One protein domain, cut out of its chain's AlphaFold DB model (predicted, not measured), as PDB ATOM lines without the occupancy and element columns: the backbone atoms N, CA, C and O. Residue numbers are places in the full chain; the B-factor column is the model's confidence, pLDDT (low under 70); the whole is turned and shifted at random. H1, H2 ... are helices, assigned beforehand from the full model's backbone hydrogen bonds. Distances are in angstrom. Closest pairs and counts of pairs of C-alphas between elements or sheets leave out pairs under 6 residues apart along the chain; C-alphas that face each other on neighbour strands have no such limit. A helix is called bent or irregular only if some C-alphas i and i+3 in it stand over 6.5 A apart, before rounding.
ATOM      1  N   ALA A  57      94.726  69.530  33.508       93.81
ATOM      2  CA  ALA A  57      93.544  69.901  34.288       93.81
ATOM      3  C   ALA A  57      92.322  68.971  34.068       93.81
ATOM      4  O   ALA A  57      91.176  69.423  33.986       93.81
ATOM      5  N   PHE A  58      92.549  67.652  33.973       94.94
ATOM      6  CA  PHE A  58      91.521  66.654  33.630       94.94
ATOM      7  C   PHE A  58      90.217  66.756  34.438       94.94
ATOM      8  O   PHE A  58      89.127  66.624  33.877       94.94
ATOM      9  N   ASP A  59      90.301  66.968  35.754       93.44
ATOM     10  CA  ASP A  59      89.116  67.039  36.614       93.44
ATOM     11  C   ASP A  59      88.228  68.249  36.236       93.44
ATOM     12  O   ASP A  59      87.004  68.099  36.142       93.44
ATOM     13  N   ASP A  60      88.830  69.404  35.921       94.44
ATOM     14  CA  ASP A  60      88.125  70.597  35.431       94.44
ATOM     15  C   ASP A  60      87.564  70.367  34.015       94.44
ATOM     16  O   ASP A  60      86.409  70.711  33.735       94.44
ATOM     17  N   ALA A  61      88.324  69.689  33.145       96.06
ATOM     18  CA  ALA A  61      87.880  69.300  31.805       96.06
ATOM     19  C   ALA A  61      86.601  68.449  31.851       96.06
ATOM     20  O   ALA A  61      85.670  68.654  31.068       96.06
ATOM     21  N   VAL A  62      86.523  67.505  32.797       95.56
ATOM     22  CA  VAL A  62      85.338  66.663  33.017       95.56
ATOM     23  C   VAL A  62      84.124  67.499  33.414       95.56
ATOM     24  O   VAL A  62      83.025  67.251  32.904       95.56
ATOM     25  N   ILE A  63      84.303  68.462  34.319       95.62
ATOM     26  CA  ILE A  63      83.221  69.325  34.801       95.62
ATOM     27  C   ILE A  63      82.699  70.201  33.659       95.62
ATOM     28  O   ILE A  63      81.496  70.172  33.386       95.62
ATOM     29  N   ALA A  64      83.588  70.897  32.943       96.38
ATOM     30  CA  ALA A  64      83.232  71.731  31.795       96.38
ATOM     31  C   ALA A  64      82.509  70.913  30.714       96.38
ATOM     32  O   ALA A  64      81.406  71.261  30.288       96.38
ATOM     33  N   ALA A  65      83.059  69.747  30.362       96.00
ATOM     34  CA  ALA A  65      82.460  68.837  29.397       96.00
ATOM     35  C   ALA A  65      81.025  68.440  29.770       96.00
ATOM     36  O   ALA A  65      80.108  68.498  28.944       96.00
ATOM     37  N   ARG A  66      80.806  68.038  31.026       95.62
ATOM     38  CA  ARG A  66      79.481  67.634  31.514       95.62
ATOM     39  C   ARG A  66      78.510  68.809  31.583       95.62
ATOM     40  O   ARG A  66      77.348  68.616  31.225       95.62
ATOM     41  N   ALA A  67      78.972  69.990  31.987       96.50
ATOM     42  CA  ALA A  67      78.159  71.201  32.028       96.50
ATOM     43  C   ALA A  67      77.639  71.566  30.632       96.50
ATOM     44  O   ALA A  67      76.431  71.680  30.431       96.50
ATOM     45  N   THR A  68      78.525  71.661  29.638       95.44
ATOM     46  CA  THR A  68      78.115  72.025  28.278       95.44
ATOM     47  C   THR A  68      77.220  70.964  27.654       95.44
ATOM     48  O   THR A  68      76.233  71.291  26.999       95.44
ATOM     49  N   ARG A  69      77.499  69.678  27.896       95.25
ATOM     50  CA  ARG A  69      76.613  68.601  27.439       95.25
ATOM     51  C   ARG A  69      75.211  68.717  28.032       95.25
ATOM     52  O   ARG A  69      74.249  68.512  27.299       95.25
ATOM     53  N   LEU A  70      75.093  69.041  29.320       95.62
ATOM     54  CA  LEU A  70      73.797  69.232  29.969       95.62
ATOM     55  C   LEU A  70      73.002  70.354  29.290       95.62
ATOM     56  O   LEU A  70      71.817  70.179  29.024       95.62
ATOM     57  N   VAL A  71      73.653  71.475  28.969       95.75
ATOM     58  CA  VAL A  71      73.031  72.591  28.238       95.75
ATOM     59  C   VAL A  71      72.558  72.147  26.853       95.75
ATOM     60  O   VAL A  71      71.392  72.343  26.512       95.75
ATOM     61  N   LEU A  72      73.427  71.488  26.080       94.06
ATOM     62  CA  LEU A  72      73.097  71.010  24.734       94.06
ATOM     63  C   LEU A  72      71.931  70.013  24.738       94.06
ATOM     64  O   LEU A  72      71.039  70.104  23.900       94.06
ATOM     65  N   GLU A  73      71.912  69.072  25.686       94.88
ATOM     66  CA  GLU A  73      70.813  68.111  25.833       94.88
ATOM     67  C   GLU A  73      69.485  68.827  26.128       94.88
ATOM     68  O   GLU A  73      68.470  68.500  25.518       94.88
ATOM     69  N   ARG A  74      69.487  69.863  26.978       94.69
ATOM     70  CA  ARG A  74      68.278  70.640  27.294       94.69
ATOM     71  C   ARG A  74      67.770  71.443  26.105       94.69
ATOM     72  O   ARG A  74      66.572  71.407  25.831       94.69
ATOM     73  N   PHE A  75      68.659  72.078  25.348       91.44
ATOM     74  CA  PHE A  75      68.256  72.790  24.137       91.44
ATOM     75  C   PHE A  75      67.723  71.865  23.048       91.44
ATOM     76  O   PHE A  75      66.723  72.203  22.420       91.44
ATOM     77  N   HIS A  76      68.298  70.672  22.872       92.31
ATOM     78  CA  HIS A  76      67.718  69.673  21.971       92.31
ATOM     79  C   HIS A  76      66.314  69.221  22.406       92.31
ATOM     80  O   HIS A  76      65.494  68.879  21.558       92.31
ATOM     81  N   GLU A  77      66.012  69.249  23.706       94.06
ATOM     82  CA  GLU A  77      64.665  69.009  24.242       94.06
ATOM     83  C   GLU A  77      63.731  70.233  24.146       94.06
ATOM     84  O   GLU A  77      62.582  70.153  24.585       94.06
ATOM     85  N   GLY A  78      64.197  71.369  23.615       89.31
ATOM     86  CA  GLY A  78      63.440  72.624  23.583       89.31
ATOM     87  C   GLY A  78      63.232  73.239  24.970       89.31
ATOM     88  O   GLY A  78      62.224  73.902  25.211       89.31
ATOM     89  N   ARG A  79      64.144  72.974  25.911       93.19
ATOM     90  CA  ARG A  79      64.068  73.421  27.306       93.19
ATOM     91  C   ARG A  79      65.298  74.231  27.689       93.19
ATOM     92  O   ARG A  79      66.399  73.990  27.203       93.19
ATOM     93  N   LEU A  80      65.114  75.147  28.631       92.62
ATOM     94  CA  LEU A  80      66.227  75.850  29.257       92.62
ATOM     95  C   LEU A  80      67.025  74.909  30.183       92.62
ATOM     96  O   LEU A  80      66.463  73.940  30.719       92.62
ATOM     97  N   PRO A  81      68.324  75.187  30.406       94.56
ATOM     98  CA  PRO A  81      69.108  74.514  31.435       94.56
ATOM     99  C   PRO A  81      68.455  74.623  32.828       94.56
ATOM    100  O   PRO A  81      67.674  75.546  33.080       94.56
ATOM    101  N   PRO A  82      68.725  73.669  33.737       93.75
ATOM    102  CA  PRO A  82      68.166  73.689  35.088       93.75
ATOM    103  C   PRO A  82      68.614  74.919  35.886       93.75
ATOM    104  O   PRO A  82      69.728  75.406  35.705       93.75
ATOM    105  N   ASP A  83      67.741  75.356  36.791       90.75
ATOM    106  CA  ASP A  83      67.993  76.406  37.775       90.75
ATOM    107  C   ASP A  83      67.533  75.915  39.163       90.75
ATOM    108  O   ASP A  83      66.360  75.543  39.297       90.75
ATOM    109  N   PRO A  84      68.428  75.810  40.164       91.06
ATOM    110  CA  PRO A  84      69.868  76.066  40.074       91.06
ATOM    111  C   PRO A  84      70.604  75.043  39.190       91.06
ATOM    112  O   PRO A  84      70.208  73.877  39.072       91.06
ATOM    113  N   PHE A  85      71.707  75.470  38.568       94.69
ATOM    114  CA  PHE A  85      72.551  74.591  37.752       94.69
ATOM    115  C   PHE A  85      73.261  73.545  38.635       94.69
ATOM    116  O   PHE A  85      73.865  73.921  39.633       94.69
ATOM    117  N   PRO A  86      73.254  72.237  38.318       94.88
ATOM    118  CA  PRO A  86      73.631  71.185  39.268       94.88
ATOM    119  C   PRO A  86      75.153  70.945  39.355       94.88
ATOM    120  O   PRO A  86      75.623  69.839  39.072       94.88
ATOM    121  N   LEU A  87      75.919  71.964  39.755       94.19
ATOM    122  CA  LEU A  87      77.392  71.992  39.793       94.19
ATOM    123  C   LEU A  87      78.017  70.815  40.562       94.19
ATOM    124  O   LEU A  87      78.859  70.096  40.023       94.19
ATOM    125  N   GLU A  88      77.522  70.543  41.769       91.75
ATOM    126  CA  GLU A  88      77.964  69.448  42.654       91.75
ATOM    127  C   GLU A  88      77.920  68.061  41.981       91.75
ATOM    128  O   GLU A  88      78.709  67.165  42.282       91.75
ATOM    129  N   SER A  89      77.015  67.868  41.015       92.38
ATOM    130  CA  SER A  89      76.820  66.581  40.335       92.38
ATOM    131  C   SER A  89      77.772  66.334  39.157       92.38
ATOM    132  O   SER A  89      77.801  65.231  38.596       92.38
ATOM    133  N   LEU A  90      78.542  67.349  38.751       93.12
ATOM    134  CA  LEU A  90      79.354  67.312  37.533       93.12
ATOM    135  C   LEU A  90      80.717  66.656  37.754       93.12
ATOM    136  O   LEU A  90      81.275  66.103  36.809       93.12
ATOM    137  N   GLY A  91      81.239  66.644  38.978       91.06
ATOM    138  CA  GLY A  91      82.559  66.091  39.282       91.06
ATOM    139  C   GLY A  91      82.659  64.563  39.154       91.06
ATOM    140  O   GLY A  91      81.666  63.825  39.177       91.06
ATOM    141  N   LEU A  92      83.891  64.054  39.067       88.44
ATOM    142  CA  LEU A  92      84.174  62.610  39.030       88.44
ATOM    143  C   LEU A  92      83.729  61.877  40.303       88.44
ATOM    144  O   LEU A  92      83.315  60.723  40.218       88.44
ATOM    145  N   LYS A  93      83.761  62.557  41.460       87.00
ATOM    146  CA  LYS A  93      83.291  62.018  42.749       87.00
ATOM    147  C   LYS A  93      81.778  61.763  42.756       87.00
ATOM    148  O   LYS A  93      81.329  60.786  43.345       87.00
ATOM    149  N   ALA A  94      81.005  62.620  42.090       87.69
ATOM    150  CA  ALA A  94      79.546  62.561  42.106       87.69
ATOM    151  C   ALA A  94      78.972  61.595  41.060       87.69
ATOM    152  O   ALA A  94      77.966  60.929  41.303       87.69
ATOM    153  N   LYS A  95      79.603  61.495  39.882       88.19
ATOM    154  CA  LYS A  95      79.088  60.683  38.770       88.19
ATOM    155  C   LYS A  95      80.204  59.935  38.049       88.19
ATOM    156  O   LYS A  95      81.165  60.538  37.564       88.19
ATOM    157  N   LYS A  96      80.022  58.619  37.896       88.44
ATOM    158  CA  LYS A  96      80.950  57.745  37.164       88.44
ATOM    159  C   LYS A  96      81.019  58.106  35.679       88.44
ATOM    160  O   LYS A  96      80.014  58.431  35.039       88.44
ATOM    161  N   SER A  97      82.220  58.014  35.120       85.25
ATOM    162  CA  SER A  97      82.459  58.224  33.691       85.25
ATOM    163  C   SER A  97      81.885  57.070  32.868       85.25
ATOM    164  O   SER A  97      81.817  55.932  33.321       85.25
ATOM    165  N   SER A  98      81.449  57.389  31.652       86.50
ATOM    166  CA  SER A  98      81.017  56.423  30.639       86.50
ATOM    167  C   SER A  98      81.901  56.594  29.407       86.50
ATOM    168  O   SER A  98      82.557  57.627  29.272       86.50
ATOM    169  N   LEU A  99      81.869  55.646  28.470       84.06
ATOM    170  CA  LEU A  99      82.620  55.758  27.214       84.06
ATOM    171  C   LEU A  99      82.305  57.060  26.453       84.06
ATOM    172  O   LEU A  99      83.205  57.754  25.992       84.06
ATOM    173  N   LYS A 100      81.020  57.437  26.392       86.06
ATOM    174  CA  LYS A 100      80.581  58.696  25.769       86.06
ATOM    175  C   LYS A 100      81.139  59.924  26.491       86.06
ATOM    176  O   LYS A 100      81.377  60.941  25.850       86.06
ATOM    177  N   HIS A 101      81.324  59.843  27.810       85.88
ATOM    178  CA  HIS A 101      81.941  60.925  28.577       85.88
ATOM    179  C   HIS A 101      83.438  61.033  28.286       85.88
ATOM    180  O   HIS A 101      83.915  62.143  28.115       85.88
ATOM    181  N   VAL A 102      84.161  59.914  28.172       88.00
ATOM    182  CA  VAL A 102      85.597  59.933  27.838       88.00
ATOM    183  C   VAL A 102      85.834  60.596  26.480       88.00
ATOM    184  O   VAL A 102      86.657  61.497  26.381       88.00
ATOM    185  N   GLY A 103      85.056  60.227  25.455       89.69
ATOM    186  CA  GLY A 103      85.153  60.869  24.139       89.69
ATOM    187  C   GLY A 103      84.847  62.370  24.175       89.69
ATOM    188  O   GLY A 103      85.504  63.155  23.502       89.69
ATOM    189  N   LEU A 104      83.888  62.788  25.004       91.56
ATOM    190  CA  LEU A 104      83.587  64.206  25.183       91.56
ATOM    191  C   LEU A 104      84.760  64.959  25.825       91.56
ATOM    192  O   LEU A 104      85.115  66.028  25.346       91.56
ATOM    193  N   VAL A 105      85.363  64.405  26.877       94.38
ATOM    194  CA  VAL A 105      86.511  65.027  27.554       94.38
ATOM    195  C   VAL A 105      87.711  65.132  26.613       94.38
ATOM    196  O   VAL A 105      88.349  66.176  26.577       94.38
ATOM    197  N   LEU A 106      87.956  64.116  25.778       93.56
ATOM    198  CA  LEU A 106      88.981  64.175  24.731       93.56
ATOM    199  C   LEU A 106      88.741  65.318  23.738       93.56
ATOM    200  O   LEU A 106      89.682  66.024  23.390       93.56
ATOM    201  N   ASN A 107      87.493  65.550  23.319       93.69
ATOM    202  CA  ASN A 107      87.170  66.674  22.435       93.69
ATOM    203  C   ASN A 107      87.431  68.029  23.107       93.69
ATOM    204  O   ASN A 107      87.924  68.947  22.460       93.69
ATOM    205  N   TRP A 108      87.128  68.154  24.402       94.69
ATOM    206  CA  TRP A 108      87.408  69.369  25.174       94.69
ATOM    207  C   TRP A 108      88.903  69.596  25.386       94.69
ATOM    208  O   TRP A 108      89.376  70.716  25.218       94.69
ATOM    209  N   ALA A 109      89.659  68.546  25.699       95.50
ATOM    210  CA  ALA A 109      91.117  68.600  25.756       95.50
ATOM    211  C   ALA A 109      91.710  69.012  24.407       95.50
ATOM    212  O   ALA A 109      92.578  69.877  24.345       95.50
ATOM    213  N   HIS A 110      91.207  68.450  23.307       95.12
ATOM    214  CA  HIS A 110      91.640  68.834  21.970       95.12
ATOM    215  C   HIS A 110      91.332  70.304  21.659       95.12
ATOM    216  O   HIS A 110      92.220  71.012  21.197       95.12
ATOM    217  N   LEU A 111      90.123  70.787  21.969       94.81
ATOM    218  CA  LEU A 111      89.753  72.192  21.781       94.81
ATOM    219  C   LEU A 111      90.708  73.134  22.524       94.81
ATOM    220  O   LEU A 111      91.193  74.095  21.935       94.81
ATOM    221  N   VAL A 112      90.998  72.854  23.798       94.94
ATOM    222  CA  VAL A 112      91.900  73.703  24.590       94.94
ATOM    223  C   VAL A 112      93.330  73.649  24.062       94.94
ATOM    224  O   VAL A 112      93.957  74.699  23.979       94.94
ATOM    225  N   ASN A 113      93.812  72.486  23.609       93.25
ATOM    226  CA  ASN A 113      95.097  72.395  22.908       93.25
ATOM    227  C   ASN A 113      95.112  73.250  21.630       93.25
ATOM    228  O   ASN A 113      96.061  73.986  21.406       93.25
ATOM    229  N   CYS A 114      94.054  73.224  20.812       91.62
ATOM    230  CA  CYS A 114      93.989  74.063  19.611       91.62
ATOM    231  C   CYS A 114      94.011  75.560  19.941       91.62
ATOM    232  O   CYS A 114      94.613  76.347  19.209       91.62
ATOM    233  N   ILE A 115      93.346  75.960  21.026       90.06
ATOM    234  CA  ILE A 115      93.379  77.340  21.510       90.06
ATOM    235  C   ILE A 115      94.803  77.675  21.962       90.06
ATOM    236  O   ILE A 115      95.366  78.653  21.484       90.06
ATOM    237  N   GLU A 116      95.409  76.841  22.806       90.50
ATOM    238  CA  GLU A 116      96.795  76.985  23.261       90.50
ATOM    239  C   GLU A 116      97.767  77.174  22.083       90.50
ATOM    240  O   GLU A 116      98.490  78.169  22.040       90.50
ATOM    241  N   ASP A 117      97.719  76.280  21.092       86.94
ATOM    242  CA  ASP A 117      98.552  76.329  19.888       86.94
ATOM    243  C   ASP A 117      98.336  77.632  19.110       86.94
ATOM    244  O   ASP A 117      99.293  78.277  18.681       86.94
ATOM    245  N   THR A 118      97.077  78.055  18.956       84.44
ATOM    246  CA  THR A 118      96.739  79.315  18.285       84.44
ATOM    247  C   THR A 118      97.406  80.494  18.990       84.44
ATOM    248  O   THR A 118      97.972  81.356  18.322       84.44
ATOM    249  N   TYR A 119      97.404  80.528  20.322       78.75
ATOM    250  CA  TYR A 119      98.012  81.624  21.075       78.75
ATOM    251  C   TYR A 119      99.532  81.591  21.068       78.75
ATOM    252  O   TYR A 119     100.157  82.630  20.842       78.75
ATOM    253  N   LEU A 120     100.127  80.420  21.282       81.38
ATOM    254  CA  LEU A 120     101.578  80.263  21.307       81.38
ATOM    255  C   LEU A 120     102.214  80.527  19.938       81.38
ATOM    256  O   LEU A 120     103.306  81.088  19.879       81.38
ATOM    257  N   VAL A 121     101.539  80.159  18.844       77.31
ATOM    258  CA  VAL A 121     102.088  80.278  17.485       77.31
ATOM    259  C   VAL A 121     101.705  81.592  16.809       77.31
ATOM    260  O   VAL A 121     102.545  82.198  16.145       77.31
ATOM    261  N   ASN A 122     100.459  82.056  16.957       74.38
ATOM    262  CA  ASN A 122      99.944  83.169  16.149       74.38
ATOM    263  C   ASN A 122     100.044  84.535  16.837       74.38
ATOM    264  O   ASN A 122      99.583  85.529  16.278       74.38
ATOM    265  N   THR A 123     100.648  84.618  18.026       77.69
ATOM    266  CA  THR A 123     100.863  85.898  18.714       77.69
ATOM    267  C   THR A 123     102.342  86.126  19.019       77.69
ATOM    268  O   THR A 123     103.050  85.225  19.465       77.69
ATOM    269  N   ASN A 124     102.819  87.361  18.822       77.81
ATOM    270  CA  ASN A 124     104.204  87.736  19.150       77.81
ATOM    271  C   ASN A 124     104.511  87.528  20.640       77.81
ATOM    272  O   ASN A 124     105.614  87.126  21.003       77.81
ATOM    273  N   TRP A 125     103.521  87.792  21.495       79.94
ATOM    274  CA  TRP A 125     103.617  87.539  22.927       79.94
ATOM    275  C   TRP A 125     103.723  86.040  23.227       79.94
ATOM    276  O   TRP A 125     104.616  85.638  23.966       79.94
ATOM    277  N   GLY A 126     102.874  85.208  22.618       78.25
ATOM    278  CA  GLY A 126     102.901  83.756  22.791       78.25
ATOM    279  C   GLY A 126     104.218  83.129  22.340       78.25
ATOM    280  O   GLY A 126     104.748  82.270  23.040       78.25
ATOM    281  N   ALA A 127     104.804  83.623  21.246       79.69
ATOM    282  CA  ALA A 127     106.110  83.170  20.774       79.69
ATOM    283  C   ALA A 127     107.245  83.507  21.765       79.69
ATOM    284  O   ALA A 127     108.098  82.658  22.027       79.69
ATOM    285  N   ASP A 128     107.246  84.714  22.352       82.81
ATOM    286  CA  ASP A 128     108.208  85.110  23.401       82.81
ATOM    287  C   ASP A 128     108.016  84.281  24.681       82.81
ATOM    288  O   ASP A 128     108.980  83.778  25.258       82.81
ATOM    289  N   VAL A 129     106.766  84.061  25.100       80.81
ATOM    290  CA  VAL A 129     106.441  83.195  26.243       80.81
ATOM    291  C   VAL A 129     106.942  81.774  26.003       80.81
ATOM    292  O   VAL A 129     107.619  81.220  26.866       80.81
ATOM    293  N   TRP A 130     106.669  81.192  24.834       81.88
ATOM    294  CA  TRP A 130     107.105  79.839  24.502       81.88
ATOM    295  C   TRP A 130     108.629  79.696  24.511       81.88
ATOM    296  O   TRP A 130     109.159  78.712  25.037       81.88
ATOM    297  N   LEU A 131     109.344  80.693  23.978       83.81
ATOM    298  CA  LEU A 131     110.803  80.724  24.003       83.81
ATOM    299  C   LEU A 131     111.323  80.724  25.448       83.81
ATOM    300  O   LEU A 131     112.137  79.873  25.805       83.81
ATOM    301  N   ARG A 132     110.790  81.603  26.304       84.31
ATOM    302  CA  ARG A 132     111.180  81.686  27.722       84.31
ATOM    303  C   ARG A 132     110.860  80.410  28.496       84.31
ATOM    304  O   ARG A 132     111.670  79.963  29.302       84.31
ATOM    305  N   LEU A 133     109.699  79.801  28.258       84.31
ATOM    306  CA  LEU A 133     109.336  78.524  28.880       84.31
ATOM    307  C   LEU A 133     110.291  77.406  28.451       84.31
ATOM    308  O   LEU A 133     110.706  76.602  29.282       84.31
ATOM    309  N   SER A 134     110.687  77.395  27.177       81.50
ATOM    310  CA  SER A 134     111.659  76.435  26.648       81.50
ATOM    311  C   SER A 134     113.044  76.602  27.288       81.50
ATOM    312  O   SER A 134     113.708  75.605  27.565       81.50
ATOM    313  N   GLU A 135     113.463  77.839  27.578       88.31
ATOM    314  CA  GLU A 135     114.715  78.146  28.289       88.31
ATOM    315  C   GLU A 135     114.683  77.727  29.769       88.31
ATOM    316  O   GLU A 135     115.694  77.272  30.306       88.31
ATOM    317  N   LEU A 136     113.523  77.847  30.424       86.00
ATOM    318  CA  LEU A 136     113.315  77.443  31.822       86.00
ATOM    319  C   LEU A 136     113.186  75.918  32.004       86.00
ATOM    320  O   LEU A 136     113.317  75.419  33.122       86.00
ATOM    321  N   GLY A 137     112.965  75.176  30.918       87.44
ATOM    322  CA  GLY A 137     112.930  73.716  30.889       87.44
ATOM    323  C   GLY A 137     111.525  73.109  30.873       87.44
ATOM    324  O   GLY A 137     110.504  73.783  31.009       87.44
ATOM    325  N   SER A 138     111.469  71.782  30.708       83.62
ATOM    326  CA  SER A 138     110.220  71.043  30.462       83.62
ATOM    327  C   SER A 138     109.202  71.133  31.601       83.62
ATOM    328  O   SER A 138     108.004  71.153  31.332       83.62
ATOM    329  N   THR A 139     109.649  71.222  32.857       86.69
ATOM    330  CA  THR A 139     108.755  71.369  34.015       86.69
ATOM    331  C   THR A 139     108.048  72.722  34.011       86.69
ATOM    332  O   THR A 139     106.835  72.768  34.166       86.69
ATOM    333  N   ALA A 140     108.772  73.816  33.750       83.50
ATOM    334  CA  ALA A 140     108.180  75.152  33.697       83.50
ATOM    335  C   ALA A 140     107.167  75.278  32.548       83.50
ATOM    336  O   ALA A 140     106.089  75.841  32.729       83.50
ATOM    337  N   ALA A 141     107.494  74.703  31.385       85.44
ATOM    338  CA  ALA A 141     106.565  74.618  30.265       85.44
ATOM    339  C   ALA A 141     105.309  73.818  30.643       85.44
ATOM    340  O   ALA A 141     104.200  74.301  30.438       85.44
ATOM    341  N   HIS A 142     105.462  72.636  31.247       88.62
ATOM    342  CA  HIS A 142     104.332  71.819  31.690       88.62
ATOM    343  C   HIS A 142     103.436  72.560  32.695       88.62
ATOM    344  O   HIS A 142     102.222  72.591  32.515       88.62
ATOM    345  N   ASP A 143     104.016  73.202  33.710       86.62
ATOM    346  CA  ASP A 143     103.265  73.930  34.738       86.62
ATOM    347  C   ASP A 143     102.497  75.125  34.163       86.62
ATOM    348  O   ASP A 143     101.369  75.403  34.575       86.62
ATOM    349  N   TRP A 144     103.085  75.833  33.193       86.81
ATOM    350  CA  TRP A 144     102.383  76.898  32.482       86.81
ATOM    351  C   TRP A 144     101.197  76.349  31.689       86.81
ATOM    352  O   TRP A 144     100.097  76.891  31.799       86.81
ATOM    353  N   ARG A 145     101.393  75.254  30.940       90.38
ATOM    354  CA  ARG A 145     100.325  74.621  30.151       90.38
ATOM    355  C   ARG A 145      99.201  74.117  31.050       90.38
ATOM    356  O   ARG A 145      98.036  74.385  30.775       90.38
ATOM    357  N   GLU A 146      99.535  73.462  32.159       90.94
ATOM    358  CA  GLU A 146      98.565  73.014  33.163       90.94
ATOM    359  C   GLU A 146      97.714  74.187  33.673       90.94
ATOM    360  O   GLU A 146      96.486  74.102  33.677       90.94
ATOM    361  N   ARG A 147      98.339  75.318  34.027       87.94
ATOM    362  CA  ARG A 147      97.621  76.531  34.465       87.94
ATOM    363  C   ARG A 147      96.771  77.142  33.355       87.94
ATOM    364  O   ARG A 147      95.644  77.556  33.613       87.94
ATOM    365  N   PHE A 148      97.276  77.167  32.122       89.31
ATOM    366  CA  PHE A 148      96.511  77.632  30.969       89.31
ATOM    367  C   PHE A 148      95.239  76.796  30.791       89.31
ATOM    368  O   PHE A 148      94.139  77.343  30.795       89.31
ATOM    369  N   HIS A 149      95.348  75.466  30.739       93.50
ATOM    370  CA  HIS A 149      94.189  74.576  30.587       93.50
ATOM    371  C   HIS A 149      93.214  74.708  31.760       93.50
ATOM    372  O   HIS A 149      92.005  74.849  31.555       93.50
ATOM    373  N   ARG A 150      93.745  74.770  32.985       91.12
ATOM    374  CA  ARG A 150      92.969  74.983  34.210       91.12
ATOM    375  C   ARG A 150      92.201  76.301  34.218       91.12
ATOM    376  O   ARG A 150      91.152  76.364  34.837       91.12
ATOM    377  N   SER A 151      92.683  77.325  33.520       90.94
ATOM    378  CA  SER A 151      91.985  78.607  33.373       90.94
ATOM    379  C   SER A 151      90.878  78.580  32.318       90.94
ATOM    380  O   SER A 151      89.855  79.248  32.463       90.94
ATOM    381  N   MET A 152      91.039  77.757  31.280       93.19
ATOM    382  CA  MET A 152      90.105  77.672  30.159       93.19
ATOM    383  C   MET A 152      88.819  76.928  30.531       93.19
ATOM    384  O   MET A 152      87.718  77.368  30.193       93.19
ATOM    385  N   TYR A 153      88.924  75.812  31.256       95.44
ATOM    386  CA  TYR A 153      87.749  75.008  31.617       95.44
ATOM    387  C   TYR A 153      86.717  75.746  32.488       95.44
ATOM    388  O   TYR A 153      85.526  75.660  32.168       95.44
ATOM    389  N   PRO A 154      87.101  76.518  33.522       93.31
ATOM    390  CA  PRO A 154      86.182  77.373  34.266       93.31
ATOM    391  C   PRO A 154      85.481  78.427  33.409       93.31
ATOM    392  O   PRO A 154      84.311  78.718  33.660       93.31
ATOM    393  N   VAL A 155      86.133  78.974  32.374       92.94
ATOM    394  CA  VAL A 155      85.476  79.909  31.442       92.94
ATOM    395  C   VAL A 155      84.354  79.201  30.681       92.94
ATOM    396  O   VAL A 155      83.229  79.702  30.618       92.94
ATOM    397  N   PHE A 156      84.601  77.987  30.184       94.62
ATOM    398  CA  PHE A 156      83.558  77.185  29.535       94.62
ATOM    399  C   PHE A 156      82.440  76.761  30.492       94.62
ATOM    400  O   PHE A 156      81.265  76.797  30.117       94.62
ATOM    401  N   LEU A 157      82.782  76.402  31.732       95.94
ATOM    402  CA  LEU A 157      81.805  76.115  32.781       95.94
ATOM    403  C   LEU A 157      80.924  77.339  33.058       95.94
ATOM    404  O   LEU A 157      79.703  77.212  33.089       95.94
ATOM    405  N   THR A 158      81.532  78.517  33.197       93.56
ATOM    406  CA  THR A 158      80.828  79.788  33.418       93.56
ATOM    407  C   THR A 158      79.858  80.071  32.279       93.56
ATOM    408  O   THR A 158      78.697  80.390  32.530       93.56
ATOM    409  N   GLY A 159      80.286  79.875  31.030       92.38
ATOM    410  CA  GLY A 159      79.408  79.991  29.867       92.38
ATOM    411  C   GLY A 159      78.221  79.022  29.916       92.38
ATOM    412  O   GLY A 159      77.088  79.417  29.646       92.38
ATOM    413  N   ALA A 160      78.446  77.765  30.311       95.19
ATOM    414  CA  ALA A 160      77.383  76.767  30.424       95.19
ATOM    415  C   ALA A 160      76.376  77.090  31.544       95.19
ATOM    416  O   ALA A 160      75.170  76.962  31.341       95.19
ATOM    417  N   VAL A 161      76.858  77.528  32.708       94.94
ATOM    418  CA  VAL A 161      76.024  77.859  33.876       94.94
ATOM    419  C   VAL A 161      75.211  79.125  33.620       94.94
ATOM    420  O   VAL A 161      73.996  79.135  33.814       94.94
ATOM    421  N   SER A 162      75.857  80.165  33.089       92.69
ATOM    422  CA  SER A 162      75.214  81.441  32.761       92.69
ATOM    423  C   SER A 162      74.261  81.342  31.572       92.69
ATOM    424  O   SER A 162      73.466  82.250  31.339       92.69
ATOM    425  N   CYS A 163      74.304  80.239  30.821       93.12
ATOM    426  CA  CYS A 163      73.510  80.056  29.616       93.12
ATOM    427  C   CYS A 163      72.018  80.301  29.867       93.12
ATOM    428  O   CYS A 163      71.398  81.056  29.124       93.12
ATOM    429  N   ARG A 164      71.441  79.746  30.941       92.31
ATOM    430  CA  ARG A 164      70.034  80.016  31.265       92.31
ATOM    431  C   ARG A 164      69.792  81.498  31.539       92.31
ATOM    432  O   ARG A 164      68.854  82.046  30.976       92.31
ATOM    433  N   ILE A 165      70.636  82.125  32.356       91.81
ATOM    434  CA  ILE A 165      70.480  83.516  32.803       91.81
ATOM    435  C   ILE A 165      70.343  84.455  31.596       91.81
ATOM    436  O   ILE A 165      69.471  85.318  31.577       91.81
ATOM    437  N   TYR A 166      71.147  84.238  30.550       89.94
ATOM    438  CA  TYR A 166      71.089  85.033  29.319       89.94
ATOM    439  C   TYR A 166      69.995  84.593  28.335       89.94
ATOM    440  O   TYR A 166      69.498  85.418  27.570       89.94
ATOM    441  N   GLN A 167      69.618  83.312  28.314       89.00
ATOM    442  CA  GLN A 167      68.661  82.774  27.337       89.00
ATOM    443  C   GLN A 167      67.206  82.843  27.806       89.00
ATOM    444  O   GLN A 167      66.309  82.927  26.975       89.00
ATOM    445  N   GLU A 168      66.939  82.832  29.110       90.75
ATOM    446  CA  GLU A 168      65.586  82.902  29.671       90.75
ATOM    447  C   GLU A 168      64.834  84.186  29.279       90.75
ATOM    448  O   GLU A 168      63.705  84.061  28.794       90.75
ATOM    449  N   PRO A 169      65.439  85.390  29.347       89.38
ATOM    450  CA  PRO A 169      64.811  86.600  28.821       89.38
ATOM    451  C   PRO A 169      64.422  86.485  27.344       89.38
ATOM    452  O   PRO A 169      63.335  86.897  26.944       89.38
ATOM    453  N   LEU A 170      65.301  85.893  26.530       85.69
ATOM    454  CA  LEU A 170      65.085  85.718  25.094       85.69
ATOM    455  C   LEU A 170      64.024  84.646  24.816       85.69
ATOM    456  O   LEU A 170      63.282  84.731  23.846       85.69
ATOM    457  N   PHE A 171      63.912  83.639  25.674       83.12
ATOM    458  CA  PHE A 171      62.889  82.612  25.548       83.12
ATOM    459  C   PHE A 171      61.491  83.145  25.894       83.12
ATOM    460  O   PHE A 171      60.508  82.743  25.277       83.12
ATOM    461  N   LEU A 172      61.398  84.040  26.883       86.00
ATOM    462  CA  LEU A 172      60.129  84.553  27.402       86.00
ATOM    463  C   LEU A 172      59.634  85.809  26.676       86.00
ATOM    464  O   LEU A 172      58.429  85.959  26.487       86.00
ATOM    465  N   ASP A 173      60.543  86.707  26.296       84.62
ATOM    466  CA  ASP A 173      60.206  88.038  25.776       84.62
ATOM    467  C   ASP A 173      61.215  88.523  24.715       84.62
ATOM    468  O   ASP A 173      61.602  89.695  24.680       84.62
ATOM    469  N   ALA A 174      61.677  87.621  23.835       79.81
ATOM    470  CA  ALA A 174      62.539  88.020  22.722       79.81
ATOM    471  C   ALA A 174      61.864  89.077  21.828       79.81
ATOM    472  O   ALA A 174      60.673  88.969  21.508       79.81
ATOM    473  N   PRO A 175      62.640  90.049  21.319       78.31
ATOM    474  CA  PRO A 175      62.188  90.900  20.232       78.31
ATOM    475  C   PRO A 175      61.721  90.076  19.025       78.31
ATOM    476  O   PRO A 175      62.294  89.034  18.695       78.31
ATOM    477  N   TYR A 176      60.681  90.549  18.337       73.00
ATOM    478  CA  TYR A 176      60.118  89.836  17.187       73.00
ATOM    479  C   TYR A 176      61.187  89.573  16.114       73.00
ATOM    480  O   TYR A 176      61.864  90.499  15.651       73.00
ATOM    481  N   GLY A 177      61.321  88.305  15.714       68.31
ATOM    482  CA  GLY A 177      62.292  87.853  14.716       68.31
ATOM    483  C   GLY A 177      63.748  87.803  15.199       68.31
ATOM    484  O   GLY A 177      64.616  87.454  14.405       68.31
ATOM    485  N   PHE A 178      64.040  88.114  16.470       70.75
ATOM    486  CA  PHE A 178      65.409  88.122  17.011       70.75
ATOM    487  C   PHE A 178      66.077  86.745  16.921       70.75
ATOM    488  O   PHE A 178      67.185  86.618  16.398       70.75
ATOM    489  N   LEU A 179      65.367  85.704  17.368       70.00
ATOM    490  CA  LEU A 179      65.852  84.323  17.330       70.00
ATOM    491  C   LEU A 179      65.808  83.725  15.914       70.00
ATOM    492  O   LEU A 179      66.698  82.968  15.539       70.00
ATOM    493  N   GLU A 180      64.809  84.091  15.105       67.38
ATOM    494  CA  GLU A 180      64.625  83.570  13.738       67.38
ATOM    495  C   GLU A 180      65.677  84.095  12.753       67.38
ATOM    496  O   GLU A 180      66.024  83.415  11.790       67.38
ATOM    497  N   GLN A 181      66.200  85.299  12.994       63.84
ATOM    498  CA  GLN A 181      67.207  85.944  12.147       63.84
ATOM    499  C   GLN A 181      68.622  85.836  12.724       63.84
ATOM    500  O   GLN A 181      69.516  86.541  12.264       63.84
ATOM    501  N   GLY A 182      68.834  84.995  13.745       61.34
ATOM    502  CA  GLY A 182      70.150  84.776  14.350       61.34
ATOM    503  C   GLY A 182      70.810  86.051  14.885       61.34
ATOM    504  O   GLY A 182      72.030  86.159  14.855       61.34
ATOM    505  N   GLY A 183      70.024  87.047  15.312       62.81
ATOM    506  CA  GLY A 183      70.552  88.334  15.773       62.81
ATOM    507  C   GLY A 183      71.102  89.260  14.674       62.81
ATOM    508  O   GLY A 183      71.698  90.281  14.997       62.81
ATOM    509  N   HIS A 184      70.895  88.963  13.384       66.62
ATOM    510  CA  HIS A 184      71.389  89.807  12.281       66.62
ATOM    511  C   HIS A 184      70.563  91.081  12.034       66.62
ATOM    512  O   HIS A 184      70.978  91.952  11.266       66.62
ATOM    513  N   ARG A 185      69.398  91.216  12.673       75.31
ATOM    514  CA  ARG A 185      68.627  92.460  12.648       75.31
ATOM    515  C   ARG A 185      69.195  93.445  13.674       75.31
ATOM    516  O   ARG A 185      69.317  93.072  14.839       75.31
ATOM    517  N   PRO A 186      69.436  94.711  13.294       77.56
ATOM    518  CA  PRO A 186      69.769  95.753  14.256       77.56
ATOM    519  C   PRO A 186      68.674  95.893  15.320       77.56
ATOM    520  O   PRO A 186      67.493  96.026  14.982       77.56
ATOM    521  N   LEU A 187      69.070  95.882  16.592       81.06
ATOM    522  CA  LEU A 187      68.163  96.137  17.709       81.06
ATOM    523  C   LEU A 187      67.613  97.563  17.617       81.06
ATOM    524  O   LEU A 187      68.360  98.520  17.407       81.06
ATOM    525  N   THR A 188      66.299  97.704  17.764       87.00
ATOM    526  CA  THR A 188      65.659  99.018  17.881       87.00
ATOM    527  C   THR A 188      65.762  99.538  19.313       87.00
ATOM    528  O   THR A 188      66.067  98.783  20.236       87.00
ATOM    529  N   TYR A 189      65.487 100.828  19.518       86.69
ATOM    530  CA  TYR A 189      65.457 101.410  20.863       86.69
ATOM    531  C   TYR A 189      64.480 100.663  21.786       86.69
ATOM    532  O   TYR A 189      64.840 100.329  22.910       86.69
ATOM    533  N   ASP A 190      63.295 100.308  21.280       87.12
ATOM    534  CA  ASP A 190      62.285  99.556  22.034       87.12
ATOM    535  C   ASP A 190      62.764  98.140  22.403       87.12
ATOM    536  O   ASP A 190      62.427  97.626  23.471       87.12
ATOM    537  N   ASP A 191      63.559  97.505  21.533       86.25
ATOM    538  CA  ASP A 191      64.148  96.189  21.805       86.25
ATOM    539  C   ASP A 191      65.192  96.292  22.925       86.25
ATOM    540  O   ASP A 191      65.201  95.468  23.839       86.25
ATOM    541  N   ILE A 192      66.030  97.335  22.894       86.56
ATOM    542  CA  ILE A 192      67.033  97.613  23.932       86.56
ATOM    543  C   ILE A 192      66.346  97.926  25.262       86.56
ATOM    544  O   ILE A 192      66.675  97.309  26.273       86.56
ATOM    545  N   GLU A 193      65.366  98.833  25.272       87.75
ATOM    546  CA  GLU A 193      64.621  99.189  26.484       87.75
ATOM    547  C   GLU A 193      63.964  97.951  27.107       87.75
ATOM    548  O   GLU A 193      63.988  97.774  28.325       87.75
ATOM    549  N   ARG A 194      63.424  97.052  26.277       86.94
ATOM    550  CA  ARG A 194      62.861  95.781  26.734       86.94
ATOM    551  C   ARG A 194      63.919  94.861  27.335       86.94
ATOM    552  O   ARG A 194      63.691  94.324  28.417       86.94
ATOM    553  N   MET A 195      65.064  94.686  26.673       86.56
ATOM    554  CA  MET A 195      66.155  93.851  27.184       86.56
ATOM    555  C   MET A 195      66.684  94.375  28.524       86.56
ATOM    556  O   MET A 195      66.853  93.591  29.454       86.56
ATOM    557  N   LEU A 196      66.842  95.693  28.673       89.94
ATOM    558  CA  LEU A 196      67.322  96.337  29.905       89.94
ATOM    559  C   LEU A 196      66.376  96.186  31.113       89.94
ATOM    560  O   LEU A 196      66.758  96.524  32.234       89.94
ATOM    561  N   ARG A 197      65.159  95.653  30.934       89.88
ATOM    562  CA  ARG A 197      64.276  95.274  32.056       89.88
ATOM    563  C   ARG A 197      64.769  94.038  32.797       89.88
ATOM    564  O   ARG A 197      64.418  93.845  33.957       89.88
ATOM    565  N   TRP A 198      65.562  93.200  32.137       90.19
ATOM    566  CA  TRP A 198      66.160  92.022  32.742       90.19
ATOM    567  C   TRP A 198      67.514  92.395  33.333       90.19
ATOM    568  O   TRP A 198      68.396  92.874  32.620       90.19
ATOM    569  N   TYR A 199      67.699  92.137  34.630       90.44
ATOM    570  CA  TYR A 199      68.912  92.533  35.353       90.44
ATOM    571  C   TYR A 199      70.202  92.051  34.683       90.44
ATOM    572  O   TYR A 199      71.172  92.798  34.646       90.44
ATOM    573  N   VAL A 200      70.189  90.865  34.065       89.19
ATOM    574  CA  VAL A 200      71.339  90.297  33.343       89.19
ATOM    575  C   VAL A 200      71.851  91.172  32.183       89.19
ATOM    576  O   VAL A 200      73.030  91.114  31.847       89.19
ATOM    577  N   PHE A 201      70.993  91.997  31.574       88.38
ATOM    578  CA  PHE A 201      71.381  92.927  30.504       88.38
ATOM    579  C   PHE A 201      71.575  94.362  31.001       88.38
ATOM    580  O   PHE A 201      72.148  95.183  30.288       88.38
ATOM    581  N   ASN A 202      71.117  94.674  32.214       89.06
ATOM    582  CA  ASN A 202      71.250  95.990  32.822       89.06
ATOM    583  C   ASN A 202      72.421  96.021  33.808       89.06
ATOM    584  O   ASN A 202      72.270  95.762  35.004       89.06
ATOM    585  N   PHE A 203      73.592  96.381  33.293       83.75
ATOM    586  CA  PHE A 203      74.824  96.480  34.075       83.75
ATOM    587  C   PHE A 203      74.844  97.646  35.073       83.75
ATOM    588  O   PHE A 203      75.684  97.657  35.969       83.75
ATOM    589  N   GLU A 204      73.909  98.596  34.980       87.00
ATOM    590  CA  GLU A 204      73.762  99.663  35.979       87.00
ATOM    591  C   GLU A 204      73.062  99.157  37.254       87.00
ATOM    592  O   GLU A 204      73.204  99.750  38.320       87.00
ATOM    593  N   SER A 205      72.354  98.023  37.180       85.94
ATOM    594  CA  SER A 205      71.630  97.409  38.304       85.94
ATOM    595  C   SER A 205      72.459  96.345  39.038       85.94
ATOM    596  O   SER A 205      71.947  95.271  39.356       85.94
ATOM    597  N   TYR A 206      73.732  96.644  39.316       80.06
ATOM    598  CA  TYR A 206      74.715  95.706  39.885       80.06
ATOM    599  C   TYR A 206      74.242  94.999  41.170       80.06
ATOM    600  O   TYR A 206      74.555  93.832  41.388       80.06
ATOM    601  N   GLU A 207      73.430  95.666  41.993       85.88
ATOM    602  CA  GLU A 207      72.870  95.126  43.246       85.88
ATOM    603  C   GLU A 207      72.007  93.873  43.030       85.88
ATOM    604  O   GLU A 207      71.829  93.066  43.936       85.88
ATOM    605  N   HIS A 208      71.488  93.684  41.815       87.25
ATOM    606  CA  HIS A 208      70.637  92.553  41.456       87.25
ATOM    607  C   HIS A 208      71.414  91.425  40.764       87.25
ATOM    608  O   HIS A 208      70.819  90.416  40.387       87.25
ATOM    609  N   HIS A 209      72.728  91.582  40.562       87.12
ATOM    610  CA  HIS A 209      73.561  90.585  39.880       87.12
ATOM    611  C   HIS A 209      74.064  89.500  40.827       87.12
ATOM    612  O   HIS A 209      74.240  88.363  40.394       87.12
ATOM    613  N   GLU A 210      74.260  89.810  42.110       88.00
ATOM    614  CA  GLU A 210      74.749  88.836  43.096       88.00
ATOM    615  C   GLU A 210      73.901  87.547  43.111       88.00
ATOM    616  O   GLU A 210      74.479  86.470  42.939       88.00
ATOM    617  N   PRO A 211      72.554  87.589  43.194       89.44
ATOM    618  CA  PRO A 211      71.754  86.366  43.184       89.44
ATOM    619  C   PRO A 211      71.908  85.534  41.905       89.44
ATOM    620  O   PRO A 211      71.771  84.316  41.964       89.44
ATOM    621  N   LEU A 212      72.222  86.165  40.765       87.94
ATOM    622  CA  LEU A 212      72.375  85.483  39.476       87.94
ATOM    623  C   LEU A 212      73.640  84.617  39.432       87.94
ATOM    624  O   LEU A 212      73.633  83.545  38.829       87.94
ATOM    625  N   TYR A 213      74.720  85.074  40.071       89.69
ATOM    626  CA  TYR A 213      76.041  84.447  39.963       89.69
ATOM    627  C   TYR A 213      76.542  83.810  41.264       89.69
ATOM    628  O   TYR A 213      77.506  83.046  41.214       89.69
ATOM    629  N   SER A 214      75.884  84.068  42.400       89.88
ATOM    630  CA  SER A 214      76.257  83.579  43.739       89.88
ATOM    631  C   SER A 214      76.581  82.086  43.762       89.88
ATOM    632  O   SER A 214      77.673  81.703  44.161       89.88
ATOM    633  N   HIS A 215      75.703  81.241  43.217       92.38
ATOM    634  CA  HIS A 215      75.918  79.794  43.221       92.38
ATOM    635  C   HIS A 215      77.190  79.359  42.469       92.38
ATOM    636  O   HIS A 215      77.867  78.418  42.880       92.38
ATOM    637  N   LEU A 216      77.532  80.038  41.369       92.69
ATOM    638  CA  LEU A 216      78.770  79.767  40.637       92.69
ATOM    639  C   LEU A 216      79.993  80.323  41.379       92.69
ATOM    640  O   LEU A 216      81.037  79.672  41.407       92.69
ATOM    641  N   ALA A 217      79.863  81.507  41.982       91.19
ATOM    642  CA  ALA A 217      80.917  82.121  42.778       91.19
ATOM    643  C   ALA A 217      81.276  81.247  43.991       91.19
ATOM    644  O   ALA A 217      82.446  80.909  44.170       91.19
ATOM    645  N   ASP A 218      80.273  80.796  44.748       92.62
ATOM    646  CA  ASP A 218      80.431  79.890  45.890       92.62
ATOM    647  C   ASP A 218      81.125  78.592  45.474       92.62
ATOM    648  O   ASP A 218      82.054  78.125  46.138       92.62
ATOM    649  N   TYR A 219      80.732  78.041  44.323       92.94
ATOM    650  CA  TYR A 219      81.369  76.854  43.770       92.94
ATOM    651  C   TYR A 219      82.859  77.077  43.478       92.94
ATOM    652  O   TYR A 219      83.680  76.230  43.834       92.94
ATOM    653  N   PHE A 220      83.241  78.206  42.872       91.94
ATOM    654  CA  PHE A 220      84.653  78.506  42.617       91.94
ATOM    655  C   PHE A 220      85.457  78.722  43.899       91.94
ATOM    656  O   PHE A 220      86.570  78.206  43.987       91.94
ATOM    657  N   VAL A 221      84.884  79.386  44.906       91.06
ATOM    658  CA  VAL A 221      85.506  79.528  46.235       91.06
ATOM    659  C   VAL A 221      85.740  78.157  46.877       91.06
ATOM    660  O   VAL A 221      86.800  77.886  47.442       91.06
ATOM    661  N   GLN A 222      84.784  77.238  46.750       90.75
ATOM    662  CA  GLN A 222      84.929  75.890  47.290       90.75
ATOM    663  C   GLN A 222      85.996  75.079  46.532       90.75
ATOM    664  O   GLN A 222      86.791  74.373  47.155       90.75
ATOM    665  N   GLN A 223      86.069  75.208  45.200       89.25
ATOM    666  CA  GLN A 223      87.124  74.576  44.396       89.25
ATOM    667  C   GLN A 223      88.519  75.121  44.743       89.25
ATOM    668  O   GLN A 223      89.458  74.334  44.890       89.25
ATOM    669  N   SER A 224      88.673  76.438  44.923       88.62
ATOM    670  CA  SER A 224      89.964  77.033  45.300       88.62
ATOM    671  C   SER A 224      90.405  76.615  46.697       88.62
ATOM    672  O   SER A 224      91.591  76.369  46.914       88.62
ATOM    673  N   GLN A 225      89.469  76.463  47.636       89.56
ATOM    674  CA  GLN A 225      89.766  75.934  48.965       89.56
ATOM    675  C   GLN A 225      90.285  74.491  48.900       89.56
ATOM    676  O   GLN A 225      91.296  74.166  49.525       89.56
ATOM    677  N   ASP A 226      89.618  73.634  48.125       87.50
ATOM    678  CA  ASP A 226      90.019  72.243  47.902       87.50
ATOM    679  C   ASP A 226      91.426  72.146  47.284       87.50
ATOM    680  O   ASP A 226      92.199  71.249  47.635       87.50
ATOM    681  N   ARG A 227      91.764  73.066  46.370       85.69
ATOM    682  CA  ARG A 227      93.084  73.152  45.726       85.69
ATOM    683  C   ARG A 227      94.167  73.655  46.673       85.69
ATOM    684  O   ARG A 227      95.221  73.030  46.750       85.69
ATOM    685  N   ALA A 228      93.898  74.707  47.443       86.31
ATOM    686  CA  ALA A 228      94.848  75.259  48.411       86.31
ATOM    687  C   ALA A 228      95.298  74.231  49.469       86.31
ATOM    688  O   ALA A 228      96.386  74.342  50.019       86.31
ATOM    689  N   GLN A 229      94.486  73.201  49.741       86.94
ATOM    690  CA  GLN A 229      94.855  72.097  50.638       86.94
ATOM    691  C   GLN A 229      95.762  71.036  49.993       86.94
ATOM    692  O   GLN A 229      96.388  70.254  50.708       86.94
ATOM    693  N   ARG A 230      95.786  70.943  48.660       84.12
ATOM    694  CA  ARG A 230      96.490  69.886  47.908       84.12
ATOM    695  C   ARG A 230      97.754  70.386  47.222       84.12
ATOM    696  O   ARG A 230      98.660  69.595  46.980       84.12
ATOM    697  N   GLU A 231      97.795  71.670  46.894       82.94
ATOM    698  CA  GLU A 231      98.835  72.288  46.083       82.94
ATOM    699  C   GLU A 231      99.516  73.424  46.847       82.94
ATOM    700  O   GLU A 231      98.930  74.037  47.737       82.94
ATOM    701  N   THR A 232     100.767  73.721  46.492       78.19
ATOM    702  CA  THR A 232     101.448  74.905  47.029       78.19
ATOM    703  C   THR A 232     100.926  76.145  46.300       78.19
ATOM    704  O   THR A 232     101.071  76.221  45.076       78.19
ATOM    705  N   PRO A 233     100.313  77.105  47.009       74.19
ATOM    706  CA  PRO A 233      99.742  78.283  46.379       74.19
ATOM    707  C   PRO A 233     100.846  79.163  45.771       74.19
ATOM    708  O   PRO A 233     101.943  79.260  46.332       74.19
ATOM    709  N   PRO A 234     100.586  79.831  44.636       72.06
ATOM    710  CA  PRO A 234     101.500  80.836  44.115       72.06
ATOM    711  C   PRO A 234     101.547  82.031  45.076       72.06
ATOM    712  O   PRO A 234     100.503  82.506  45.515       72.06
ATOM    713  N   ASP A 235     102.738  82.544  45.389       76.56
ATOM    714  CA  ASP A 235     102.884  83.753  46.213       76.56
ATOM    715  C   ASP A 235     102.714  85.003  45.338       76.56
ATOM    716  O   ASP A 235     103.674  85.631  44.899       76.56
ATOM    717  N   VAL A 236     101.461  85.278  44.976       74.06
ATOM    718  CA  VAL A 236     101.076  86.359  44.049       74.06
ATOM    719  C   VAL A 236     100.073  87.331  44.663       74.06
ATOM    720  O   VAL A 236      99.769  88.361  44.061       74.06
ATOM    721  N   TYR A 237      99.545  87.021  45.846       73.19
ATOM    722  CA  TYR A 237      98.574  87.867  46.516       73.19
ATOM    723  C   TYR A 237      99.257  89.039  47.241       73.19
ATOM    724  O   TYR A 237     100.260  88.825  47.927       73.19
ATOM    725  N   PRO A 238      98.727  90.275  47.143       76.94
ATOM    726  CA  PRO A 238      99.358  91.449  47.742       76.94
ATOM    727  C   PRO A 238      99.578  91.317  49.257       76.94
ATOM    728  O   PRO A 238      98.650  91.010  50.017       76.94
ATOM    729  N   GLU A 239     100.799  91.610  49.717       66.19
ATOM    730  CA  GLU A 239     101.145  91.612  51.140       66.19
ATOM    731  C   GLU A 239     100.334  92.685  51.888       66.19
ATOM    732  O   GLU A 239     100.572  93.881  51.752       66.19
ATOM    733  N   GLY A 240      99.346  92.251  52.675       65.50
ATOM    734  CA  GLY A 240      98.502  93.127  53.499       65.50
ATOM    735  C   GLY A 240      97.019  93.141  53.128       65.50
ATOM    736  O   GLY A 240      96.223  93.695  53.879       65.50
ATOM    737  N   ALA A 241      96.624  92.487  52.034       65.94
ATOM    738  CA  ALA A 241      95.233  92.440  51.582       65.94
ATOM    739  C   ALA A 241      94.442  91.223  52.106       65.94
ATOM    740  O   ALA A 241      93.521  90.790  51.428       65.94
ATOM    741  N   ILE A 242      94.797  90.624  53.257       61.34
ATOM    742  CA  ILE A 242      94.190  89.352  53.713       61.34
ATOM    743  C   ILE A 242      92.656  89.493  53.758       61.34
ATOM    744  O   ILE A 242      92.160  90.281  54.572       61.34
ATOM    745  N   PRO A 243      91.903  88.757  52.916       63.81
ATOM    746  CA  PRO A 243      90.452  88.831  52.917       63.81
ATOM    747  C   PRO A 243      89.912  88.403  54.275       63.81
ATOM    748  O   PRO A 243      90.402  87.444  54.879       63.81
ATOM    749  N   TYR A 244      88.878  89.094  54.745       62.91
ATOM    750  CA  TYR A 244      88.114  88.651  55.904       62.91
ATOM    751  C   TYR A 244      87.620  87.210  55.640       62.91
ATOM    752  O   TYR A 244      87.126  86.930  54.554       62.91
ATOM    753  N   GLU A 245      87.828  86.296  56.596       78.31
ATOM    754  CA  GLU A 245      87.412  84.872  56.564       78.31
ATOM    755  C   GLU A 245      88.195  83.893  55.662       78.31
ATOM    756  O   GLU A 245      87.976  82.684  55.766       78.31
ATOM    757  N   LEU A 246      89.170  84.337  54.857       81.81
ATOM    758  CA  LEU A 246      89.997  83.429  54.045       81.81
ATOM    759  C   LEU A 246      91.403  83.239  54.631       81.81
ATOM    760  O   LEU A 246      92.066  84.188  55.050       81.81
ATOM    761  N   SER A 247      91.900  81.997  54.622       85.62
ATOM    762  CA  SER A 247      93.327  81.741  54.873       85.62
ATOM    763  C   SER A 247      94.183  82.340  53.752       85.62
ATOM    764  O   SER A 247      93.719  82.449  52.616       85.62
ATOM    765  N   ARG A 248      95.442  82.695  54.039       82.44
ATOM    766  CA  ARG A 248      96.351  83.269  53.030       82.44
ATOM    767  C   ARG A 248      96.547  82.342  51.828       82.44
ATOM    768  O   ARG A 248      96.524  82.814  50.697       82.44
ATOM    769  N   ASP A 249      96.673  81.042  52.069       86.00
ATOM    770  CA  ASP A 249      96.847  80.045  51.008       86.00
ATOM    771  C   ASP A 249      95.611  79.969  50.112       86.00
ATOM    772  O   ASP A 249      95.721  80.011  48.889       86.00
ATOM    773  N   HIS A 250      94.422  79.968  50.720       87.56
ATOM    774  CA  HIS A 250      93.173  80.028  49.972       87.56
ATOM    775  C   HIS A 250      93.059  81.338  49.172       87.56
ATOM    776  O   HIS A 250      92.748  81.297  47.985       87.56
ATOM    777  N   ALA A 251      93.366  82.491  49.772       84.44
ATOM    778  CA  ALA A 251      93.318  83.780  49.082       84.44
ATOM    779  C   ALA A 251      94.282  83.841  47.881       84.44
ATOM    780  O   ALA A 251      93.891  84.305  46.812       84.44
ATOM    781  N   ASN A 252      95.505  83.320  48.032       85.38
ATOM    782  CA  ASN A 252      96.483  83.195  46.949       85.38
ATOM    783  C   ASN A 252      95.946  82.347  45.787       85.38
ATOM    784  O   ASN A 252      95.981  82.787  44.638       85.38
ATOM    785  N   THR A 253      95.431  81.149  46.081       85.56
ATOM    786  CA  THR A 253      94.881  80.251  45.056       85.56
ATOM    787  C   THR A 253      93.671  80.868  44.367       85.56
ATOM    788  O   THR A 253      93.633  80.911  43.143       85.56
ATOM    789  N   LEU A 254      92.713  81.404  45.128       84.88
ATOM    790  CA  LEU A 254      91.505  82.016  44.574       84.88
ATOM    791  C   LEU A 254      91.840  83.214  43.678       84.88
ATOM    792  O   LEU A 254      91.296  83.345  42.586       84.88
ATOM    793  N   TYR A 255      92.759  84.078  44.108       84.06
ATOM    794  CA  TYR A 255      93.186  85.227  43.314       84.06
ATOM    795  C   TYR A 255      93.870  84.811  42.012       84.06
ATOM    796  O   TYR A 255      93.562  85.360  40.955       84.06
ATOM    797  N   ALA A 256      94.768  83.825  42.078       85.19
ATOM    798  CA  ALA A 256      95.416  83.284  40.894       85.19
ATOM    799  C   ALA A 256      94.395  82.661  39.931       85.19
ATOM    800  O   ALA A 256      94.437  82.972  38.741       85.19
ATOM    801  N   ASP A 257      93.461  81.855  40.442       85.50
ATOM    802  CA  ASP A 257      92.402  81.214  39.656       85.50
ATOM    803  C   ASP A 257      91.514  82.267  38.966       85.50
ATOM    804  O   ASP A 257      91.277  82.174  37.761       85.50
ATOM    805  N   ILE A 258      91.073  83.307  39.689       84.06
ATOM    806  CA  ILE A 258      90.245  84.388  39.130       84.06
ATOM    807  C   ILE A 258      91.003  85.155  38.047       84.06
ATOM    808  O   ILE A 258      90.471  85.338  36.954       84.06
ATOM    809  N   LEU A 259      92.236  85.595  38.322       83.62
ATOM    810  CA  LEU A 259      93.031  86.319  37.330       83.62
ATOM    811  C   LEU A 259      93.224  85.483  36.070       83.62
ATOM    812  O   LEU A 259      93.016  85.980  34.968       83.62
ATOM    813  N   GLN A 260      93.582  84.211  36.231       84.25
ATOM    814  CA  GLN A 260      93.751  83.291  35.115       84.25
ATOM    815  C   GLN A 260      92.455  83.136  34.311       84.25
ATOM    816  O   GLN A 260      92.501  83.225  33.089       84.25
ATOM    817  N   CYS A 261      91.301  82.982  34.967       83.31
ATOM    818  CA  CYS A 261      90.005  82.914  34.287       83.31
ATOM    819  C   CYS A 261      89.678  84.207  33.526       83.31
ATOM    820  O   CYS A 261      89.193  84.147  32.398       83.31
ATOM    821  N   VAL A 262      89.959  85.377  34.109       80.25
ATOM    822  CA  VAL A 262      89.754  86.675  33.447       80.25
ATOM    823  C   VAL A 262      90.665  86.804  32.228       80.25
ATOM    824  O   VAL A 262      90.189  87.174  31.158       80.25
ATOM    825  N   PHE A 263      91.946  86.448  32.345       79.81
ATOM    826  CA  PHE A 263      92.866  86.432  31.206       79.81
ATOM    827  C   PHE A 263      92.419  85.452  30.121       79.81
ATOM    828  O   PHE A 263      92.415  85.827  28.954       79.81
ATOM    829  N   ALA A 264      91.982  84.246  30.486       82.44
ATOM    830  CA  ALA A 264      91.446  83.257  29.553       82.44
ATOM    831  C   ALA A 264      90.174  83.747  28.840       82.44
ATOM    832  O   ALA A 264      90.015  83.535  27.638       82.44
ATOM    833  N   TYR A 265      89.283  84.438  29.554       82.12
ATOM    834  CA  TYR A 265      88.107  85.066  28.957       82.12
ATOM    835  C   TYR A 265      88.494  86.188  27.990       82.12
ATOM    836  O   TYR A 265      88.025  86.183  26.855       82.12
ATOM    837  N   MET A 266      89.360  87.118  28.414       78.12
ATOM    838  CA  MET A 266      89.830  88.216  27.561       78.12
ATOM    839  C   MET A 266      90.446  87.667  26.278       78.12
ATOM    840  O   MET A 266      90.070  88.081  25.187       78.12
ATOM    841  N   LEU A 267      91.283  86.645  26.424       74.44
ATOM    842  CA  LEU A 267      91.890  85.888  25.347       74.44
ATOM    843  C   LEU A 267      90.823  85.331  24.386       74.44
ATOM    844  O   LEU A 267      90.814  85.679  23.211       74.44
ATOM    845  N   LEU A 268      89.834  84.577  24.869       75.25
ATOM    846  CA  LEU A 268      88.732  84.095  24.022       75.25
ATOM    847  C   LEU A 268      87.907  85.219  23.365       75.25
ATOM    848  O   LEU A 268      87.386  85.038  22.261       75.25
ATOM    849  N   SER A 269      87.771  86.366  24.030       72.44
ATOM    850  CA  SER A 269      86.968  87.494  23.551       72.44
ATOM    851  C   SER A 269      87.689  88.367  22.515       72.44
ATOM    852  O   SER A 269      87.054  88.826  21.567       72.44
ATOM    853  N   ASP A 270      89.012  88.535  22.622       60.88
ATOM    854  CA  ASP A 270      89.808  89.383  21.724       60.88
ATOM    855  C   ASP A 270      89.948  88.787  20.317       60.88
ATOM    856  O   ASP A 270      90.110  89.526  19.345       60.88
ATOM    857  N   THR A 271      89.742  87.475  20.156       51.88
ATOM    858  CA  THR A 271      89.618  86.829  18.837       51.88
ATOM    859  C   THR A 271      88.398  87.271  18.005       51.88
ATOM    860  O   THR A 271      88.275  86.851  16.856       51.88
ATOM    861  N   TRP A 272      87.518  88.142  18.520       42.38
ATOM    862  CA  TRP A 272      86.411  88.747  17.758       42.38
ATOM    863  C   TRP A 272      86.650  90.199  17.306       42.38
ATOM    864  O   TRP A 272      85.847  90.726  16.532       42.38
TER     865      TRP A 272
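Overview. This is residues 57 to 272 of the 278 residues of an uncharacterized protein of Aspergillus terreus (strain NIH 2624 / FGSC A1156) (UniProt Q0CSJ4). Begin with the long bent helix H4, which runs through the middle of the domain along its length; H1 packs beside its arm H4a, while H2 crosses on one side and H7 on another. H6 packs on H7 beyond H4, H3 folds back at one end, and the short H5 is near the other. The printed part has 216 residues with seven named helices, H1 to H7 in order, and no named strand; the class is all helix. The whole is compact, with a radius of gyration of the C-alphas of 19.5 A and spans of 57 by 40 by 40 A.

Along the chain. Find C-alpha 138 at (110.220, 71.043, 30.462), where H4 begins. By its hydrogen bonds it was assigned as one helix, residues 138 to 173, but it is bent: C-alphas 161 and 164 are 6.9 A apart. Its arms are H4a, residues 138 to 161, 35.0 A long, and H4b, residues 164 to 173, at a shallow tilt of 27 degrees. H1 is residues 58 to 76, 26.7 A, starting at (91.521, 66.654, 33.630); H2 is residues 99 to 122, 34.3 A; H3 is residues 124 to 136. Further on come H5, residues 189 to 195, and H6, residues 210 to 228, 24.8 A. H6 is irregular, with C-alphas 212 and 215 7.7 A apart, and has a kink of 29 degrees near residue 217. H7, residues 248 to 270, 32.6 A, ends at (89.808, 89.383, 21.724).

Arrangement. Start at the hub, H4. H4a touches H1, closest at the C-alphas of Leu 157 and Ala 64, 4.7 A, the same way at a shallow tilt of 25 degrees. Look at Ser 151 and Cys 261, whose C-alphas, 4.8 A apart, are the closest of H4a and H7, about perpendicular at 74 degrees. H2 and H4a only just touch, with 3 pairs of C-alphas within 8 A, closest at Val 112 and His 149, 6.5 A. H3 touches H4a at Leu 133 and Ala 141, closest C-alphas 5.0 A. H6 touches H7, closest C-alphas Ser 224 and Leu 254, 5.3 A, at a steep tilt of 59 degrees, opposite ways. H5 is close to H4b but not clearly touching, closest C-alphas Met 195 and Pro 169, 7.6 A. Every O i to N i+4 pair is within hydrogen-bond range in H1, H2, H3, H5 and H7; H4a has 18 of 20, H4b 4 of 6 and H6 13 of 15.

Size, cuts and confidence. The two C-alphas farthest apart, Gly 137 and Asp 190, are 57.5 A apart. The printed part has no cut; the links H1 to H2, H4 to H5, H5 to H6 and H6 to H7 are long. Look for pLDDT under 70 at residues 177, 180 to 184, 239 to 244 and 270 to 272.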